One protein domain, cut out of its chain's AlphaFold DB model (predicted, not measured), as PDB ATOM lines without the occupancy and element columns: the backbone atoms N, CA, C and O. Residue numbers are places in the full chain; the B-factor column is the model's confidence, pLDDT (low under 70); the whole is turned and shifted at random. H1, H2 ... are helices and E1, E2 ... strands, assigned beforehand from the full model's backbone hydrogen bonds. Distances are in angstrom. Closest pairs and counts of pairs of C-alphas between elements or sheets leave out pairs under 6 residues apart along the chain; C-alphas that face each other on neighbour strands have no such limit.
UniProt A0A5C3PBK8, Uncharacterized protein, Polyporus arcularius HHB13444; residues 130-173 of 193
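This is residues 130 to 173 of the 193 residues of an uncharacterized protein of Polyporus arcularius HHB13444 (UniProt A0A5C3PBK8). Two small two-stranded sheets are set one over the other, partly face to face: the parallel pair E1 and E4, and, over one face of it, the hairpin of E2 and E3, whose strand E3 comes close to E4. The short helix H1 sits at the end of the pair where E1 finishes. The printed part has 44 residues with four named strands and one named helix, in the order E1, H1, E2, E3, E4, and its class is mixed, helices and strands. The whole is compact, with a radius of gyration of the C-alphas of 9.5 A and spans of 29 by 20 by 19 A.

Begin at E1, residues 133 to 139, and look for its parallel neighbour E4, residues 168 to 172; the angle between their directions is 32 degrees. You will find N 134 and O 168 at 2.8 A and N 170 and O 136 at 2.9 A, both within hydrogen-bond range. Straight after E1, H1, residues 140 to 145, has every O i to N i+4 pair within hydrogen-bond range. Its closest C-alphas to E4 are those of Leu 140 and Ala 171, 5.0 A apart. Next come E2, residues 152 to 154, and E3, residues 160 to 162, a hairpin of antiparallel strands at 147 degrees; here N 153 and O 161 are 2.9 A apart, within hydrogen-bond range. From E3, look across to E4: the closest C-alphas of the two are those of Val 161 and Leu 168, 4.5 A apart. E1 and E2 are apart. The closest C-alphas of H1 and E2 are those of Val 143 and Lys 154, 7.4 A apart.

Find C-alpha 133 at (11.684, 145.367, 44.867); from there E1, the longest strand, runs 15.8 A to C-alpha 139. H1 then runs 8.7 A from Leu 140 to C-alpha 145 at (10.113, 142.856, 23.076). E2 goes from Val 152 to Lys 154, 7.1 A, and E3 from Val 160 to Arg 162, 7.2 A. E4 runs 12.7 A from Leu 168 to C-alpha 172 at (18.353, 140.133, 33.944).

The two C-alphas farthest apart are those of Trp 130 and Asn 145, at 29.4 A. The printed part runs from 130 to 173 and has no cut. The link from H1 to E2 is short, with 6 residues between them; the links E1 to H1, E2 to E3 and E3 to E4 are tight. In the B-factor column the mean pLDDT of the printed part is 91.5, and no printed residue is under 70.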
ATOM      1  N   TRP A 130      11.606 145.230  51.334       89.69
ATOM      2  CA  TRP A 130      12.045 146.348  52.177       89.69
ATOM      3  C   TRP A 130      12.766 147.459  51.395       89.69
ATOM      4  O   TRP A 130      12.787 148.604  51.839       89.69
ATOM      5  N   ALA A 131      13.347 147.129  50.241       89.81
ATOM      6  CA  ALA A 131      14.045 148.053  49.353       89.81
ATOM      7  C   ALA A 131      13.192 148.472  48.139       89.81
ATOM      8  O   ALA A 131      13.706 149.112  47.224       89.81
ATOM      9  N   GLY A 132      11.900 148.124  48.118       91.81
ATOM     10  CA  GLY A 132      10.977 148.477  47.036       91.81
ATOM     11  C   GLY A 132      11.026 147.546  45.820       91.81
ATOM     12  O   GLY A 132      10.512 147.906  44.760       91.81
ATOM     13  N   PHE A 133      11.613 146.352  45.949       92.44
ATOM     14  CA  PHE A 133      11.684 145.367  44.867       92.44
ATOM     15  C   PHE A 133      10.746 144.188  45.104       92.44
ATOM     16  O   PHE A 133      10.549 143.747  46.231       92.44
ATOM     17  N   ALA A 134      10.224 143.616  44.022       91.44
ATOM     18  CA  ALA A 134       9.370 142.433  44.069       91.44
ATOM     19  C   ALA A 134      10.151 141.137  44.370       91.44
ATOM     20  O   ALA A 134       9.544 140.098  44.592       91.44
ATOM     21  N   GLY A 135      11.491 141.177  44.364       87.38
ATOM     22  CA  GLY A 135      12.311 139.967  44.495       87.38
ATOM     23  C   GLY A 135      12.196 139.043  43.277       87.38
ATOM     24  O   GLY A 135      12.384 137.835  43.380       87.38
ATOM     25  N   GLU A 136      11.881 139.605  42.116       89.06
ATOM     26  CA  GLU A 136      11.672 138.860  40.880       89.06
ATOM     27  C   GLU A 136      12.587 139.354  39.779       89.06
ATOM     28  O   GLU A 136      12.981 140.524  39.746       89.06
ATOM     29  N   PHE A 137      12.890 138.442  38.863       91.56
ATOM     30  CA  PHE A 137      13.729 138.700  37.713       91.56
ATOM     31  C   PHE A 137      12.966 138.352  36.441       91.56
ATOM     32  O   PHE A 137      12.377 137.278  36.337       91.56
ATOM     33  N   VAL A 138      13.029 139.240  35.455       91.12
ATOM     34  CA  VAL A 138      12.553 139.006  34.088       91.12
ATOM     35  C   VAL A 138      13.716 139.088  33.115       91.12
ATOM     36  O   VAL A 138      14.720 139.750  33.387       91.12
ATOM     37  N   ASN A 139      13.610 138.417  31.971       90.00
ATOM     38  CA  ASN A 139      14.649 138.508  30.957       90.00
ATOM     39  C   ASN A 139      14.627 139.903  30.320       90.00
ATOM     40  O   ASN A 139      13.571 140.397  29.928       90.00
ATOM     41  N   LEU A 140      15.793 140.529  30.151       90.12
ATOM     42  CA  LEU A 140      15.898 141.803  29.440       90.12
ATOM     43  C   LEU A 140      15.339 141.693  28.014       90.12
ATOM     44  O   LEU A 140      14.761 142.650  27.513       90.12
ATOM     45  N   ARG A 141      15.459 140.528  27.366       87.06
ATOM     46  CA  ARG A 141      14.843 140.268  26.058       87.06
ATOM     47  C   ARG A 141      13.331 140.491  26.084       87.06
ATOM     48  O   ARG A 141      12.809 141.122  25.172       87.06
ATOM     49  N   ASP A 142      12.661 140.020  27.130       89.56
ATOM     50  CA  ASP A 142      11.205 140.105  27.264       89.56
ATOM     51  C   ASP A 142      10.772 141.551  27.531       89.56
ATOM     52  O   ASP A 142       9.785 142.024  26.976       89.56
ATOM     53  N   VAL A 143      11.578 142.296  28.298       92.00
ATOM     54  CA  VAL A 143      11.400 143.742  28.520       92.00
ATOM     55  C   VAL A 143      11.543 144.541  27.219       92.00
ATOM     56  O   VAL A 143      10.841 145.533  27.012       92.00
ATOM     57  N   LEU A 144      12.479 144.153  26.351       89.94
ATOM     58  CA  LEU A 144      12.737 144.839  25.082       89.94
ATOM     59  C   LEU A 144      11.692 144.515  24.008       89.94
ATOM     60  O   LEU A 144      11.430 145.368  23.166       89.94
ATOM     61  N   ASN A 145      11.114 143.313  24.042       89.19
ATOM     62  CA  ASN A 145      10.113 142.856  23.076       89.19
ATOM     63  C   ASN A 145       8.666 143.071  23.541       89.19
ATOM     64  O   ASN A 145       7.746 142.685  22.826       89.19
ATOM     65  N   ASP A 146       8.470 143.638  24.734       90.44
ATOM     66  CA  ASP A 146       7.165 143.807  25.382       90.44
ATOM     67  C   ASP A 146       6.384 142.478  25.515       90.44
ATOM     68  O   ASP A 146       5.157 142.431  25.454       90.44
ATOM     69  N   THR A 147       7.113 141.380  25.742       91.06
ATOM     70  CA  THR A 147       6.583 140.026  25.978       91.06
ATOM     71  C   THR A 147       6.734 139.633  27.447       91.06
ATOM     72  O   THR A 147       7.224 138.551  27.770       91.06
ATOM     73  N   LEU A 148       6.393 140.557  28.347       92.38
ATOM     74  CA  LEU A 148       6.554 140.370  29.787       92.38
ATOM     75  C   LEU A 148       5.629 139.268  30.328       92.38
ATOM     76  O   LEU A 148       4.516 139.101  29.822       92.38
ATOM     77  N   PRO A 149       6.067 138.526  31.362       90.19
ATOM     78  CA  PRO A 149       5.229 137.521  32.000       90.19
ATOM     79  C   PRO A 149       4.007 138.156  32.670       90.19
ATOM     80  O   PRO A 149       3.999 139.340  33.019       90.19
ATOM     81  N   GLU A 150       2.973 137.341  32.878       90.62
ATOM     82  CA  GLU A 150       1.731 137.781  33.508       90.62
ATOM     83  C   GLU A 150       1.991 138.439  34.872       90.62
ATOM     84  O   GLU A 150       2.766 137.950  35.695       90.62
ATOM     85  N   GLY A 151       1.338 139.580  35.111       92.81
ATOM     86  CA  GLY A 151       1.499 140.344  36.347       92.81
ATOM     87  C   GLY A 151       2.744 141.236  36.397       92.81
ATOM     88  O   GLY A 151       2.955 141.886  37.420       92.81
ATOM     89  N   VAL A 152       3.532 141.326  35.322       94.38
ATOM     90  CA  VAL A 152       4.641 142.281  35.193       94.38
ATOM     91  C   VAL A 152       4.329 143.297  34.099       94.38
ATOM     92  O   VAL A 152       3.939 142.938  32.991       94.38
ATOM     93  N   VAL A 153       4.502 144.583  34.405       95.44
ATOM     94  CA  VAL A 153       4.206 145.692  33.490       95.44
ATOM     95  C   VAL A 153       5.400 146.624  33.354       95.44
ATOM     96  O   VAL A 153       6.178 146.810  34.288       95.44
ATOM     97  N   LYS A 154       5.538 147.218  32.170       95.06
ATOM     98  CA  LYS A 154       6.535 148.242  31.866       95.06
ATOM     99  C   LYS A 154       5.848 149.597  31.799       95.06
ATOM    100  O   LYS A 154       4.912 149.775  31.023       95.06
ATOM    101  N   ASN A 155       6.310 150.528  32.618       93.75
ATOM    102  CA  ASN A 155       5.805 151.893  32.666       93.75
ATOM    103  C   ASN A 155       6.413 152.746  31.539       93.75
ATOM    104  O   ASN A 155       7.417 152.379  30.924       93.75
ATOM    105  N   GLU A 156       5.827 153.921  31.298       90.31
ATOM    106  CA  GLU A 156       6.289 154.873  30.272       90.31
ATOM    107  C   GLU A 156       7.717 155.385  30.517       90.31
ATOM    108  O   GLU A 156       8.439 155.697  29.571       90.31
ATOM    109  N   ASP A 157       8.150 155.431  31.780       90.12
ATOM    110  CA  ASP A 157       9.512 155.806  32.174       90.12
ATOM    111  C   ASP A 157      10.545 154.681  31.951       90.12
ATOM    112  O   ASP A 157      11.737 154.867  32.199       90.12
ATOM    113  N   GLY A 158      10.098 153.518  31.466       88.38
ATOM    114  CA  GLY A 158      10.916 152.335  31.215       88.38
ATOM    115  C   GLY A 158      11.127 151.439  32.436       88.38
ATOM    116  O   GLY A 158      11.769 150.395  32.299       88.38
ATOM    117  N   SER A 159      10.595 151.798  33.609       92.06
ATOM    118  CA  SER A 159      10.628 150.925  34.785       92.06
ATOM    119  C   SER A 159       9.749 149.690  34.576       92.06
ATOM    120  O   SER A 159       8.697 149.752  33.940       92.06
ATOM    121  N   VAL A 160      10.189 148.551  35.111       96.12
ATOM    122  CA  VAL A 160       9.441 147.289  35.070       96.12
ATOM    123  C   VAL A 160       9.004 146.952  36.486       96.12
ATOM    124  O   VAL A 160       9.838 146.889  37.391       96.12
ATOM    125  N   VAL A 161       7.702 146.771  36.691       96.12
ATOM    126  CA  VAL A 161       7.096 146.609  38.017       96.12
ATOM    127  C   VAL A 161       6.100 145.457  38.055       96.12
ATOM    128  O   VAL A 161       5.528 145.067  37.037       96.12
ATOM    129  N   ARG A 162       5.849 144.933  39.255       95.06
ATOM    130  CA  ARG A 162       4.743 144.009  39.499       95.06
ATOM    131  C   ARG A 162       3.420 144.777  39.519       95.06
ATOM    132  O   ARG A 162       3.253 145.737  40.275       95.06
ATOM    133  N   ALA A 163       2.466 144.318  38.716       92.31
ATOM    134  CA  ALA A 163       1.120 144.863  38.669       92.31
ATOM    135  C   ALA A 163       0.456 144.776  40.055       92.31
ATOM    136  O   ALA A 163       0.524 143.754  40.738       92.31
ATOM    137  N   GLY A 164      -0.176 145.869  40.482       90.06
ATOM    138  CA  GLY A 164      -0.888 145.967  41.758       90.06
ATOM    139  C   GLY A 164      -0.037 146.435  42.943       90.06
ATOM    140  O   GLY A 164      -0.543 147.204  43.755       90.06
ATOM    141  N   SER A 165       1.239 146.042  43.039       91.62
ATOM    142  CA  SER A 165       2.129 146.503  44.121       91.62
ATOM    143  C   SER A 165       3.062 147.644  43.718       91.62
ATOM    144  O   SER A 165       3.582 148.330  44.595       91.62
ATOM    145  N   ASN A 166       3.287 147.846  42.414       91.38
ATOM    146  CA  ASN A 166       4.265 148.789  41.856       91.38
ATOM    147  C   ASN A 166       5.712 148.562  42.341       91.38
ATOM    148  O   ASN A 166       6.558 149.442  42.191       91.38
ATOM    149  N   LEU A 167       6.016 147.386  42.900       94.69
ATOM    150  CA  LEU A 167       7.378 147.025  43.289       94.69
ATOM    151  C   LEU A 167       8.230 146.746  42.050       94.69
ATOM    152  O   LEU A 167       7.769 146.093  41.111       94.69
ATOM    153  N   LEU A 168       9.483 147.203  42.071       95.62
ATOM    154  CA  LEU A 168      10.418 147.061  40.955       95.62
ATOM    155  C   LEU A 168      10.815 145.600  40.728       95.62
ATOM    156  O   LEU A 168      11.129 144.863  41.665       95.62
ATOM    157  N   VAL A 169      10.856 145.204  39.462       94.06
ATOM    158  CA  VAL A 169      11.296 143.886  39.000       94.06
ATOM    159  C   VAL A 169      12.660 144.038  38.332       94.06
ATOM    160  O   VAL A 169      12.900 144.981  37.577       94.06
ATOM    161  N   PHE A 170      13.581 143.116  38.602       92.75
ATOM    162  CA  PHE A 170      14.917 143.167  38.025       92.75
ATOM    163  C   PHE A 170      14.911 142.671  36.577       92.75
ATOM    164  O   PHE A 170      14.471 141.561  36.289       92.75
ATOM    165  N   ALA A 171      15.483 143.455  35.663       91.25
ATOM    166  CA  ALA A 171      15.804 142.975  34.325       91.25
ATOM    167  C   ALA A 171      17.160 142.253  34.348       91.25
ATOM    168  O   ALA A 171      18.195 142.846  34.657       91.25
ATOM    169  N   HIS A 172      17.161 140.967  34.015       90.06
ATOM    170  CA  HIS A 172      18.353 140.133  33.944       90.06
ATOM    171  C   HIS A 172      18.747 139.876  32.488       90.06
ATOM    172  O   HIS A 172      17.930 139.456  31.668       90.06
ATOM    173  N   ALA A 173      20.026 140.071  32.173       84.81
ATOM    174  CA  ALA A 173      20.599 139.745  30.875       84.81
ATOM    175  C   ALA A 173      21.824 138.851  31.058       84.81
ATOM    176  O   ALA A 173      22.734 139.174  31.823       84.81
TER     177      ALA A 173